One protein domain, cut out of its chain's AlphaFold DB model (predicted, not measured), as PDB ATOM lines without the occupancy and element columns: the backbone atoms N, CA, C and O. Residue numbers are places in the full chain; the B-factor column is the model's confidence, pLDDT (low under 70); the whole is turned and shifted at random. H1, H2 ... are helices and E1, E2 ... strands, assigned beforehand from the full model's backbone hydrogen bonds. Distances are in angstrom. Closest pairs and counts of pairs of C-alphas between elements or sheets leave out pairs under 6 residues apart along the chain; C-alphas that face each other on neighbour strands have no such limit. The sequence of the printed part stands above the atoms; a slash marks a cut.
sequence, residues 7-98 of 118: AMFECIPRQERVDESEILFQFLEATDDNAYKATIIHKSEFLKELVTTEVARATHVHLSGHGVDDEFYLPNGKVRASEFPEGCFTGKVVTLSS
ATOM      1  N   ALA A   7       1.867 296.519  38.513       93.06
ATOM      2  CA  ALA A   7       1.540 297.928  38.727       93.06
ATOM      3  C   ALA A   7       2.682 298.814  38.221       93.06
ATOM      4  O   ALA A   7       3.836 298.606  38.591       93.06
ATOM      5  N   MET A   8       2.368 299.806  37.398       92.44
ATOM      6  CA  MET A   8       3.314 300.735  36.803       92.44
ATOM      7  C   MET A   8       2.969 302.171  37.194       92.44
ATOM      8  O   MET A   8       1.841 302.624  37.029       92.44
ATOM      9  N   PHE A   9       3.966 302.896  37.688       92.19
ATOM     10  CA  PHE A   9       3.846 304.291  38.084       92.19
ATOM     11  C   PHE A   9       4.729 305.159  37.201       92.19
ATOM     12  O   PHE A   9       5.949 304.999  37.192       92.19
ATOM     13  N   GLU A  10       4.115 306.083  36.475       89.50
ATOM     14  CA  GLU A  10       4.817 307.088  35.689       89.50
ATOM     15  C   GLU A  10       4.950 308.382  36.500       89.50
ATOM     16  O   GLU A  10       3.979 309.106  36.702       89.50
ATOM     17  N   CYS A  11       6.164 308.681  36.957       84.44
ATOM     18  CA  CYS A  11       6.466 309.822  37.825       84.44
ATOM     19  C   CYS A  11       7.330 310.893  37.132       84.44
ATOM     20  O   CYS A  11       7.796 311.830  37.774       84.44
ATOM     21  N   ILE A  12       7.560 310.770  35.823       77.50
ATOM     22  CA  ILE A  12       8.123 311.822  34.963       77.50
ATOM     23  C   ILE A  12       7.350 311.793  33.639       77.50
ATOM     24  O   ILE A  12       7.861 311.273  32.645       77.50
ATOM     25  N   PRO A  13       6.117 312.314  33.595       66.25
ATOM     26  CA  PRO A  13       5.376 312.355  32.348       66.25
ATOM     27  C   PRO A  13       6.106 313.272  31.371       66.25
ATOM     28  O   PRO A  13       6.222 314.485  31.587       66.25
ATOM     29  N   ARG A  14       6.660 312.691  30.305       66.75
ATOM     30  CA  ARG A  14       7.303 313.471  29.248       66.75
ATOM     31  C   ARG A  14       6.226 314.077  28.358       66.75
ATOM     32  O   ARG A  14       5.320 313.391  27.909       66.75
ATOM     33  N   GLN A  15       6.374 315.355  28.014       57.97
ATOM     34  CA  GLN A  15       5.530 316.019  27.008       57.97
ATOM     35  C   GLN A  15       5.956 315.685  25.565       57.97
ATOM     36  O   GLN A  15       5.734 316.474  24.644       57.97
ATOM     37  N   GLU A  16       6.642 314.561  25.353       57.88
ATOM     38  CA  GLU A  16       7.052 314.152  24.014       57.88
ATOM     39  C   GLU A  16       5.878 313.526  23.251       57.88
ATOM     40  O   GLU A  16       4.879 313.096  23.823       57.88
ATOM     41  N   ARG A  17       5.990 313.495  21.917       51.34
ATOM     42  CA  ARG A  17       4.929 313.023  21.007       51.34
ATOM     43  C   ARG A  17       4.542 311.553  21.220       51.34
ATOM     44  O   ARG A  17       3.500 311.140  20.717       51.34
ATOM     45  N   VAL A  18       5.400 310.782  21.888       61.47
ATOM     46  CA  VAL A  18       5.208 309.373  22.226       61.47
ATOM     47  C   VAL A  18       5.718 309.167  23.647       61.47
ATOM     48  O   VAL A  18       6.887 309.417  23.931       61.47
ATOM     49  N   ASP A  19       4.826 308.737  24.526       73.12
ATOM     50  CA  ASP A  19       5.127 308.433  25.918       73.12
ATOM     51  C   ASP A  19       5.741 307.020  26.007       73.12
ATOM     52  O   ASP A  19       5.114 306.022  25.652       73.12
ATOM     53  N   GLU A  20       7.001 306.931  26.441       74.38
ATOM     54  CA  GLU A  20       7.712 305.660  26.656       74.38
ATOM     55  C   GLU A  20       6.946 304.744  27.614       74.38
ATOM     56  O   GLU A  20       6.884 303.527  27.413       74.38
ATOM     57  N   SER A  21       6.325 305.337  28.635       79.00
ATOM     58  CA  SER A  21       5.567 304.605  29.634       79.00
ATOM     59  C   SER A  21       4.313 303.972  29.028       79.00
ATOM     60  O   SER A  21       3.915 302.878  29.421       79.00
ATOM     61  N   GLU A  22       3.718 304.633  28.032       84.44
ATOM     62  CA  GLU A  22       2.571 304.143  27.273       84.44
ATOM     63  C   GLU A  22       2.937 302.954  26.387       84.44
ATOM     64  O   GLU A  22       2.250 301.934  26.413       84.44
ATOM     65  N   ILE A  23       4.059 303.030  25.663       86.06
ATOM     66  CA  ILE A  23       4.540 301.890  24.871       86.06
ATOM     67  C   ILE A  23       4.808 300.689  25.777       86.06
ATOM     68  O   ILE A  23       4.373 299.577  25.472       86.06
ATOM     69  N   LEU A  24       5.530 300.893  26.883       84.25
ATOM     70  CA  LEU A  24       5.841 299.809  27.809       84.25
ATOM     71  C   LEU A  24       4.560 299.186  28.368       84.25
ATOM     72  O   LEU A  24       4.439 297.962  28.391       84.25
ATOM     73  N   PHE A  25       3.594 300.009  28.769       87.81
ATOM     74  CA  PHE A  25       2.343 299.523  29.332       87.81
ATOM     75  C   PHE A  25       1.531 298.680  28.342       87.81
ATOM     76  O   PHE A  25       1.050 297.618  28.725       87.81
ATOM     77  N   GLN A  26       1.486 299.053  27.061       89.06
ATOM     78  CA  GLN A  26       0.822 298.250  26.023       89.06
ATOM     79  C   GLN A  26       1.420 296.840  25.887       89.06
ATOM     80  O   GLN A  26       0.694 295.869  25.666       89.06
ATOM     81  N   PHE A  27       2.738 296.689  26.057       88.56
ATOM     82  CA  PHE A  27       3.361 295.362  26.105       88.56
ATOM     83  C   PHE A  27       3.008 294.591  27.382       88.56
ATOM     84  O   PHE A  27       2.873 293.369  27.329       88.56
ATOM     85  N   LEU A  28       2.864 295.279  28.519       86.44
ATOM     86  CA  LEU A  28       2.485 294.653  29.787       86.44
ATOM     87  C   LEU A  28       1.037 294.155  29.748       86.44
ATOM     88  O   LEU A  28       0.807 292.986  30.057       86.44
ATOM     89  N   GLU A  29       0.098 294.987  29.293       88.19
ATOM     90  CA  GLU A  29      -1.315 294.617  29.122       88.19
ATOM     91  C   GLU A  29      -1.484 293.419  28.183       88.19
ATOM     92  O   GLU A  29      -2.296 292.538  28.447       88.19
ATOM     93  N   ALA A  30      -0.659 293.303  27.137       86.88
ATOM     94  CA  ALA A  30      -0.679 292.139  26.247       86.88
ATOM     95  C   ALA A  30      -0.294 290.812  26.940       86.88
ATOM     96  O   ALA A  30      -0.499 289.736  26.373       86.88
ATOM     97  N   THR A  31       0.295 290.870  28.138       83.50
ATOM     98  CA  THR A  31       0.737 289.698  28.915       83.50
ATOM     99  C   THR A  31      -0.048 289.477  30.207       83.50
ATOM    100  O   THR A  31       0.003 288.374  30.760       83.50
ATOM    101  N   ASP A  32      -0.762 290.494  30.687       83.81
ATOM    102  CA  ASP A  32      -1.547 290.466  31.917       83.81
ATOM    103  C   ASP A  32      -2.751 291.412  31.821       83.81
ATOM    104  O   ASP A  32      -2.605 292.628  31.913       83.81
ATOM    105  N   ASP A  33      -3.953 290.835  31.745       84.56
ATOM    106  CA  ASP A  33      -5.230 291.571  31.724       84.56
ATOM    107  C   ASP A  33      -5.485 292.399  33.000       84.56
ATOM    108  O   ASP A  33      -6.443 293.166  33.066       84.56
ATOM    109  N   ASN A  34      -4.675 292.214  34.049       87.25
ATOM    110  CA  ASN A  34      -4.765 292.972  35.298       87.25
ATOM    111  C   ASN A  34      -3.659 294.023  35.431       87.25
ATOM    112  O   ASN A  34      -3.495 294.571  36.524       87.25
ATOM    113  N   ALA A  35      -2.878 294.274  34.377       89.88
ATOM    114  CA  ALA A  35      -1.861 295.308  34.408       89.88
ATOM    115  C   ALA A  35      -2.501 296.662  34.757       89.88
ATOM    116  O   ALA A  35      -3.585 297.015  34.298       89.88
ATOM    117  N   TYR A  36      -1.825 297.411  35.618       91.06
ATOM    118  CA  TYR A  36      -2.291 298.682  36.149       91.06
ATOM    119  C   TYR A  36      -1.250 299.763  35.869       91.06
ATOM    120  O   TYR A  36      -0.077 299.562  36.182       91.06
ATOM    121  N   LYS A  37      -1.664 300.908  35.319       91.44
ATOM    122  CA  LYS A  37      -0.818 302.097  35.135       91.44
ATOM    123  C   LYS A  37      -1.452 303.300  35.823       91.44
ATOM    124  O   LYS A  37      -2.645 303.545  35.667       91.44
ATOM    125  N   ALA A  38      -0.631 304.073  36.526       91.06
ATOM    126  CA  ALA A  38      -0.996 305.376  37.066       91.06
ATOM    127  C   ALA A  38       0.088 306.412  36.744       91.06
ATOM    128  O   ALA A  38       1.274 306.176  36.985       91.06
ATOM    129  N   THR A  39      -0.319 307.574  36.236       91.19
ATOM    130  CA  THR A  39       0.560 308.742  36.098       91.19
ATOM    131  C   THR A  39       0.467 309.570  37.373       91.19
ATOM    132  O   THR A  39      -0.620 309.953  37.792       91.19
ATOM    133  N   ILE A  40       1.609 309.838  37.996       90.88
ATOM    134  CA  ILE A  40       1.712 310.416  39.332       90.88
ATOM    135  C   ILE A  40       2.408 311.767  39.251       90.88
ATOM    136  O   ILE A  40       3.574 311.873  38.865       90.88
ATOM    137  N   ILE A  41       1.706 312.813  39.681       87.06
ATOM    138  CA  ILE A  41       2.243 314.179  39.671       87.06
ATOM    139  C   ILE A  41       2.664 314.609  41.075       87.06
ATOM    140  O   ILE A  41       3.693 315.267  41.257       87.06
ATOM    141  N   HIS A  42       1.871 314.245  42.081       91.06
ATOM    142  CA  HIS A  42       2.044 314.725  43.445       91.06
ATOM    143  C   HIS A  42       2.428 313.606  44.411       91.06
ATOM    144  O   HIS A  42       1.928 312.487  44.350       91.06
ATOM    145  N   LYS A  43       3.250 313.941  45.409       93.56
ATOM    146  CA  LYS A  43       3.621 313.011  46.488       93.56
ATOM    147  C   LYS A  43       2.421 312.422  47.227       93.56
ATOM    148  O   LYS A  43       2.406 311.233  47.524       93.56
ATOM    149  N   SER A  44       1.435 313.247  47.569       93.62
ATOM    150  CA  SER A  44       0.267 312.791  48.329       93.62
ATOM    151  C   SER A  44      -0.586 311.796  47.547       93.62
ATOM    152  O   SER A  44      -1.173 310.905  48.149       93.62
ATOM    153  N   GLU A  45      -0.645 311.945  46.227       93.62
ATOM    154  CA  GLU A  45      -1.269 310.995  45.309       93.62
ATOM    155  C   GLU A  45      -0.463 309.697  45.269       93.62
ATOM    156  O   GLU A  45      -1.020 308.641  45.539       93.62
ATOM    157  N   PHE A  46       0.858 309.783  45.085       94.06
ATOM    158  CA  PHE A  46       1.718 308.602  45.032       94.06
ATOM    159  C   PHE A  46       1.585 307.708  46.269       94.06
ATOM    160  O   PHE A  46       1.387 306.500  46.167       94.06
ATOM    161  N   LEU A  47       1.657 308.312  47.459       94.50
ATOM    162  CA  LEU A  47       1.584 307.579  48.722       94.50
ATOM    163  C   LEU A  47       0.205 306.952  48.956       94.50
ATOM    164  O   LEU A  47       0.123 305.887  49.566       94.50
ATOM    165  N   LYS A  48      -0.869 307.592  48.477       94.31
ATOM    166  CA  LYS A  48      -2.221 307.016  48.510       94.31
ATOM    167  C   LYS A  48      -2.348 305.856  47.533       94.31
ATOM    168  O   LYS A  48      -2.959 304.849  47.875       94.31
ATOM    169  N   GLU A  49      -1.749 305.982  46.357       94.06
ATOM    170  CA  GLU A  49      -1.857 304.968  45.318       94.06
ATOM    171  C   GLU A  49      -1.154 303.666  45.716       94.06
ATOM    172  O   GLU A  49      -1.663 302.577  45.486       94.06
ATOM    173  N   LEU A  50      -0.031 303.751  46.433       92.56
ATOM    174  CA  LEU A  50       0.711 302.578  46.911       92.56
ATOM    175  C   LEU A  50      -0.068 301.656  47.864       92.56
ATOM    176  O   LEU A  50       0.360 300.523  48.091       92.56
ATOM    177  N   VAL A  51      -1.180 302.125  48.436       92.69
ATOM    178  CA  VAL A  51      -2.017 301.351  49.365       92.69
ATOM    179  C   VAL A  51      -3.365 300.937  48.766       92.69
ATOM    180  O   VAL A  51      -4.212 300.407  49.488       92.69
ATOM    181  N   THR A  52      -3.585 301.148  47.464       91.44
ATOM    182  CA  THR A  52      -4.809 300.697  46.784       91.44
ATOM    183  C   THR A  52      -4.853 299.176  46.652       91.44
ATOM    184  O   THR A  52      -3.849 298.470  46.797       91.44
ATOM    185  N   THR A  53      -6.048 298.632  46.405       86.12
ATOM    186  CA  THR A  53      -6.243 297.175  46.339       86.12
ATOM    187  C   THR A  53      -5.532 296.578  45.125       86.12
ATOM    188  O   THR A  53      -4.993 295.473  45.197       86.12
ATOM    189  N   GLU A  54      -5.507 297.322  44.029       87.44
ATOM    190  CA  GLU A  54      -4.839 297.032  42.769       87.44
ATOM    191  C   GLU A  54      -3.338 296.835  43.010       87.44
ATOM    192  O   GLU A  54      -2.780 295.768  42.735       87.44
ATOM    193  N   VAL A  55      -2.697 297.809  43.659       88.31
ATOM    194  CA  VAL A  55      -1.261 297.773  43.963       88.31
ATOM    195  C   VAL A  55      -0.947 296.735  45.039       88.31
ATOM    196  O   VAL A  55       0.046 296.009  44.935       88.31
ATOM    197  N   ALA A  56      -1.815 296.564  46.038       88.44
ATOM    198  CA  ALA A  56      -1.669 295.524  47.054       88.44
ATOM    199  C   ALA A  56      -1.673 294.108  46.447       88.44
ATOM    200  O   ALA A  56      -0.926 293.242  46.912       88.44
ATOM    201  N   ARG A  57      -2.439 293.881  45.372       89.06
ATOM    202  CA  ARG A  57      -2.477 292.610  44.625       89.06
ATOM    203  C   ARG A  57      -1.314 292.440  43.652       89.06
ATOM    204  O   ARG A  57      -0.992 291.300  43.312       89.06
ATOM    205  N   ALA A  58      -0.668 293.531  43.248       91.81
ATOM    206  CA  ALA A  58       0.469 293.490  42.341       91.81
ATOM    207  C   ALA A  58       1.611 292.623  42.892       91.81
ATOM    208  O   ALA A  58       1.994 292.705  44.061       91.81
ATOM    209  N   THR A  59       2.173 291.787  42.028       92.94
ATOM    210  CA  THR A  59       3.385 291.004  42.312       92.94
ATOM    211  C   THR A  59       4.643 291.743  41.871       92.94
ATOM    212  O   THR A  59       5.724 291.478  42.393       92.94
ATOM    213  N   HIS A  60       4.490 292.673  40.926       93.31
ATOM    214  CA  HIS A  60       5.550 293.511  40.391       93.31
ATOM    215  C   HIS A  60       5.116 294.972  40.459       93.31
ATOM    216  O   HIS A  60       3.972 295.291  40.133       93.31
ATOM    217  N   VAL A  61       6.030 295.842  40.873       93.12
ATOM    218  CA  VAL A  61       5.859 297.292  40.834       93.12
ATOM    219  C   VAL A  61       6.971 297.881  39.976       93.12
ATOM    220  O   VAL A  61       8.152 297.654  40.237       93.12
ATOM    221  N   HIS A  62       6.597 298.624  38.943       91.62
ATOM    222  CA  HIS A  62       7.512 299.392  38.116       91.62
ATOM    223  C   HIS A  62       7.370 300.874  38.443       91.62
ATOM    224  O   HIS A  62       6.274 301.424  38.370       91.62
ATOM    225  N   LEU A  63       8.476 301.515  38.801       90.44
ATOM    226  CA  LEU A  63       8.555 302.951  39.029       90.44
ATOM    227  C   LEU A  63       9.342 303.570  37.874       90.44
ATOM    228  O   LEU A  63      10.505 303.228  37.681       90.44
ATOM    229  N   SER A  64       8.728 304.476  37.122       88.19
ATOM    230  CA  SER A  64       9.417 305.323  36.147       88.19
ATOM    231  C   SER A  64       9.621 306.695  36.768       88.19
ATOM    232  O   SER A  64       8.654 307.393  37.066       88.19
ATOM    233  N   GLY A  65      10.867 307.057  37.062       83.94
ATOM    234  CA  GLY A  65      11.176 308.222  37.886       83.94
ATOM    235  C   GLY A  65      12.666 308.533  37.957       83.94
ATOM    236  O   GLY A  65      13.488 307.845  37.365       83.94
ATOM    237  N   HIS A  66      13.043 309.575  38.696       83.06
ATOM    238  CA  HIS A  66      14.449 309.841  39.012       83.06
ATOM    239  C   HIS A  66      14.700 309.499  40.476       83.06
ATOM    240  O   HIS A  66      13.852 309.762  41.327       83.06
ATOM    241  N   GLY A  67      15.867 308.935  40.777       80.69
ATOM    242  CA  GLY A  67      16.292 308.657  42.144       80.69
ATOM    243  C   GLY A  67      17.720 309.130  42.369       80.69
ATOM    244  O   GLY A  67      18.580 308.886  41.523       80.69
ATOM    245  N   VAL A  68      17.965 309.809  43.487       82.44
ATOM    246  CA  VAL A  68      19.310 310.165  43.957       82.44
ATOM    247  C   VAL A  68      19.340 309.947  45.465       82.44
ATOM    248  O   VAL A  68      18.426 310.380  46.164       82.44
ATOM    249  N   ASP A  69      20.377 309.268  45.953       84.12
ATOM    250  CA  ASP A  69      20.545 308.916  47.366       84.12
ATOM    251  C   ASP A  69      19.315 308.190  47.951       84.12
ATOM    252  O   ASP A  69      19.000 307.075  47.529       84.12
ATOM    253  N   ASP A  70      18.623 308.795  48.922       86.94
ATOM    254  CA  ASP A  70      17.420 308.262  49.572       86.94
ATOM    255  C   ASP A  70      16.111 308.870  49.037       86.94
ATOM    256  O   ASP A  70      15.046 308.647  49.623       86.94
ATOM    257  N   GLU A  71      16.170 309.625  47.935       88.12
ATOM    258  CA  GLU A  71      15.060 310.416  47.403       88.12
ATOM    259  C   GLU A  71      14.603 309.917  46.025       88.12
ATOM    260  O   GLU A  71      15.387 309.802  45.083       88.12
ATOM    261  N   PHE A  72      13.298 309.675  45.890       89.62
ATOM    262  CA  PHE A  72      12.612 309.408  44.628       89.62
ATOM    263  C   PHE A  72      11.835 310.654  44.194       89.62
ATOM    264  O   PHE A  72      10.961 311.138  44.916       89.62
ATOM    265  N   TYR A  73      12.157 311.195  43.028       87.50
ATOM    266  CA  TYR A  73      11.602 312.448  42.532       87.50
ATOM    267  C   TYR A  73      10.303 312.227  41.764       87.50
ATOM    268  O   TYR A  73      10.167 311.300  40.967       87.50
ATOM    269  N   LEU A  74       9.369 313.140  42.002       89.50
ATOM    270  CA  LEU A  74       8.100 313.286  41.302       89.50
ATOM    271  C   LEU A  74       8.102 314.646  40.588       89.50
ATOM    272  O   LEU A  74       8.912 315.511  40.940       89.50
ATOM    273  N   PRO A  75       7.164 314.917  39.667       87.88
ATOM    274  CA  PRO A  75       7.112 316.211  38.991       87.88
ATOM    275  C   PRO A  75       6.932 317.355  39.994       87.88
ATOM    276  O   PRO A  75       7.608 318.377  39.906       87.88
ATOM    277  N   ASN A  76       6.083 317.140  41.006       88.88
ATOM    278  CA  ASN A  76       5.827 318.092  42.082       88.88
ATOM    279  C   ASN A  76       6.277 317.546  43.445       88.88
ATOM    280  O   ASN A  76       5.475 317.387  44.371       88.88
ATOM    281  N   GLY A  77       7.576 317.272  43.573       89.69
ATOM    282  CA  GLY A  77       8.224 316.999  44.853       89.69
ATOM    283  C   GLY A  77       9.118 315.768  44.829       89.69
ATOM    284  O   GLY A  77       9.653 315.376  43.800       89.69
ATOM    285  N   LYS A  78       9.304 315.168  46.001       91.81
ATOM    286  CA  LYS A  78      10.100 313.956  46.183       91.81
ATOM    287  C   LYS A  78       9.591 313.159  47.372       91.81
ATOM    288  O   LYS A  78       8.986 313.733  48.282       91.81
ATOM    289  N   VAL A  79       9.840 311.860  47.354       92.69
ATOM    290  CA  VAL A  79       9.515 310.911  48.415       92.69
ATOM    291  C   VAL A  79      10.810 310.306  48.917       92.69
ATOM    292  O   VAL A  79      11.598 309.795  48.126       92.69
ATOM    293  N   ARG A  80      11.036 310.366  50.226       92.56
ATOM    294  CA  ARG A  80      12.164 309.663  50.843       92.56
ATOM    295  C   ARG A  80      11.837 308.203  51.094       92.56
ATOM    296  O   ARG A  80      10.680 307.860  51.328       92.56
ATOM    297  N   ALA A  81      12.867 307.365  51.166       87.94
ATOM    298  CA  ALA A  81      12.730 305.956  51.540       87.94
ATOM    299  C   ALA A  81      11.911 305.755  52.837       87.94
ATOM    300  O   ALA A  81      11.093 304.843  52.927       87.94
ATOM    301  N   SER A  82      12.072 306.645  53.823       92.31
ATOM    302  CA  SER A  82      11.348 306.599  55.101       92.31
ATOM    303  C   SER A  82       9.874 307.015  55.024       92.31
ATOM    304  O   SER A  82       9.161 306.900  56.013       92.31
ATOM    305  N   GLU A  83       9.429 307.580  53.901       94.75
ATOM    306  CA  GLU A  83       8.067 308.099  53.726       94.75
ATOM    307  C   GLU A  83       7.143 307.119  53.005       94.75
ATOM    308  O   GLU A  83       5.937 307.358  52.935       94.75
ATOM    309  N   PHE A  84       7.685 306.021  52.471       92.94
ATOM    310  CA  PHE A  84       6.871 304.966  51.886       92.94
ATOM    311  C   PHE A  84       5.992 304.302  52.955       92.94
ATOM    312  O   PHE A  84       6.461 304.077  54.076       92.94
ATOM    313  N   PRO A  85       4.730 303.953  52.632       94.12
ATOM    314  CA  PRO A  85       3.874 303.233  53.563       94.12
ATOM    315  C   PRO A  85       4.515 301.906  53.972       94.12
ATOM    316  O   PRO A  85       5.087 301.195  53.140       94.12
ATOM    317  N   GLU A  86       4.409 301.560  55.252       92.88
ATOM    318  CA  GLU A  86       5.033 300.353  55.786       92.88
ATOM    319  C   GLU A  86       4.569 299.106  55.019       92.88
ATOM    320  O   GLU A  86       3.376 298.852  54.847       92.88
ATOM    321  N   GLY A  87       5.535 298.331  54.525       91.62
ATOM    322  CA  GLY A  87       5.278 297.070  53.840       91.62
ATOM    323  C   GLY A  87       4.627 297.173  52.456       91.62
ATOM    324  O   GLY A  87       4.281 296.129  51.902       91.62
ATOM    325  N   CYS A  88       4.500 298.364  51.856       92.81
ATOM    326  CA  CYS A  88       3.876 298.523  50.531       92.81
ATOM    327  C   CYS A  88       4.559 297.695  49.422       92.81
ATOM    328  O   CYS A  88       3.912 297.292  48.457       92.81
ATOM    329  N   PHE A  89       5.844 297.367  49.593       92.69
ATOM    330  CA  PHE A  89       6.625 296.538  48.669       92.69
ATOM    331  C   PHE A  89       6.905 295.114  49.169       92.69
ATOM    332  O   PHE A  89       7.563 294.335  48.478       92.69
ATOM    333  N   THR A  90       6.409 294.731  50.349       92.62
ATOM    334  CA  THR A  90       6.686 293.410  50.930       92.62
ATOM    335  C   THR A  90       6.185 292.293  50.014       92.62
ATOM    336  O   THR A  90       5.007 292.232  49.665       92.62
ATOM    337  N   GLY A  91       7.087 291.383  49.635       92.00
ATOM    338  CA  GLY A  91       6.775 290.244  48.766       92.00
ATOM    339  C   GLY A  91       6.565 290.599  47.290       92.00
ATOM    340  O   GLY A  91       6.105 289.743  46.533       92.00
ATOM    341  N   LYS A  92       6.892 291.831  46.878       93.88
ATOM    342  CA  LYS A  92       6.802 292.303  45.491       93.88
ATOM    343  C   LYS A  92       8.193 292.429  44.880       93.88
ATOM    344  O   LYS A  92       9.166 292.719  45.572       93.88
ATOM    345  N   VAL A  93       8.278 292.253  43.568       93.94
ATOM    346  CA  VAL A  93       9.461 292.643  42.798       93.94
ATOM    347  C   VAL A  93       9.318 294.118  42.441       93.94
ATOM    348  O   VAL A  93       8.347 294.494  41.787       93.94
ATOM    349  N   VAL A  94      10.266 294.953  42.860       91.19
ATOM    350  CA  VAL A  94      10.278 296.384  42.524       91.19
ATOM    351  C   VAL A  94      11.349 296.639  41.473       91.19
ATOM    352  O   VAL A  94      12.490 296.209  41.624       91.19
ATOM    353  N   THR A  95      10.974 297.333  40.404       89.75
ATOM    354  CA  THR A  95      11.885 297.762  39.338       89.75
ATOM    355  C   THR A  95      11.798 299.268  39.164       89.75
ATOM    356  O   THR A  95      10.740 299.861  39.374       89.75
ATOM    357  N   LEU A  96      12.918 299.877  38.788       85.81
ATOM    358  CA  LEU A  96      13.048 301.314  38.607       85.81
ATOM    359  C   LEU A  96      13.616 301.582  37.211       85.81
ATOM    360  O   LEU A  96      14.676 301.054  36.875       85.81
ATOM    361  N   SER A  97      12.929 302.399  36.416       79.88
ATOM    362  CA  SER A  97      13.504 303.046  35.238       79.88
ATOM    363  C   SER A  97      13.825 304.494  35.598       79.88
ATOM    364  O   SER A  97      12.946 305.294  35.910       79.88
ATOM    365  N   SER A  98      15.117 304.816  35.610       72.56
ATOM    366  CA  SER A  98      15.603 306.162  35.895       72.56
ATOM    367  C   SER A  98      16.749 306.518  34.971       72.56
ATOM    368  O   SER A  98      17.689 305.737  34.826       72.56
TER     369      SER A  98
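AT A GLANCE: This is residues 7 to 98 of the 118 residues of an uncharacterized protein of Deltaproteobacteria bacterium (UniProt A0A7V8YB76). A sheet of four parallel strands has H1 over one face, running along the strands, while a small sheet, E4 E5 E6, turns off from the end of E3. The short helix H2 stands up from the small sheet, over E6, and only grazes the large sheet with its residues 45 to 49, while H3 is near the ends of E1 and E2 where these strands begin. The printed part has 92 residues, with three named helices and seven named strands in the order E1 H1 E2 H2 H3 E3 E4 E5 E6 E7. The large sheet runs E2 E1 E3 E7, parallel, and the small one E4 E5 E6, antiparallel; the class is mixed, helices and strands. The whole is compact and rounded, with a radius of gyration of the C-alphas of 12.7 A and spans of 34 by 31 by 20 A.

IN THESE COORDINATES: E1, residues 7 to 10, begins at C-alpha 7, (1.540, 297.928, 38.727). H1, residues 20 to 29, is 14.5 A long and starts at C-alpha 20, (7.712, 305.660, 26.656). E2 is residues 36 to 39, H2 residues 43 to 49, and H3 residues 53 to 57. E3, residues 60 to 64, is 13.1 A long. E4 is residues 66 to 68, E5 residues 71 to 74, and E6 residues 77 to 80. E7, residues 93 to 97, is 13.5 A long and ends at C-alpha 97, (13.504, 303.046, 35.238).

HOW THE PARTS SIT: In the large sheet E2 and E1 are parallel, with N 8 and O 36 at 2.7 A. E1 and E3 are parallel, with N 9 and O 62 at 2.8 A. E3 and E7 are parallel, with N 61 and O 93 at 2.8 A. H1 and this sheet make two layers, a helix on one face of a sheet: H1 is over E1 at a height over the sheet of 9.5 A, and runs along the strands, at 10 degrees to E1 on the local plane. The closest C-alphas of E1 and H1 are those of Glu 10 and Ser 21, 6.6 A apart. E1, H1 and E2 form a strand-helix-strand unit, two parallel neighbour strands with a helix between them in the chain, with a right-handed crossover. E2, H2 H3 and E3 form a split unit, with E1 between its strands, also right-handed. H2 only grazes this sheet with residues 45 to 49, and H3 only grazes it with residues 54 to 57. E3 runs on into E4 at 88 degrees. E4 E5 E6 form a meander, each strand the antiparallel neighbour of the one before. In the hairpin E4 and E5, N 73 and O 66 are 2.8 A apart; in the hairpin E5 and E6, N 72 and O 79 are 2.8 A apart. The closest C-alphas of H2 and E6 are those of Lys 43 and Gly 77, 6.3 A apart. H1 is apart from H2 and from H3. In H1, H2 and H3 every O i to N i+4 pair is within hydrogen-bond range.

THE WHOLE: The two C-alphas farthest apart are those of Arg 17 and Glu 86, 37.0 A. The printed part has no cut. The link from E6 to E7, 12 residues, is long. Mean pLDDT of the printed part is 87.0, and residues 13 to 18 are under 70.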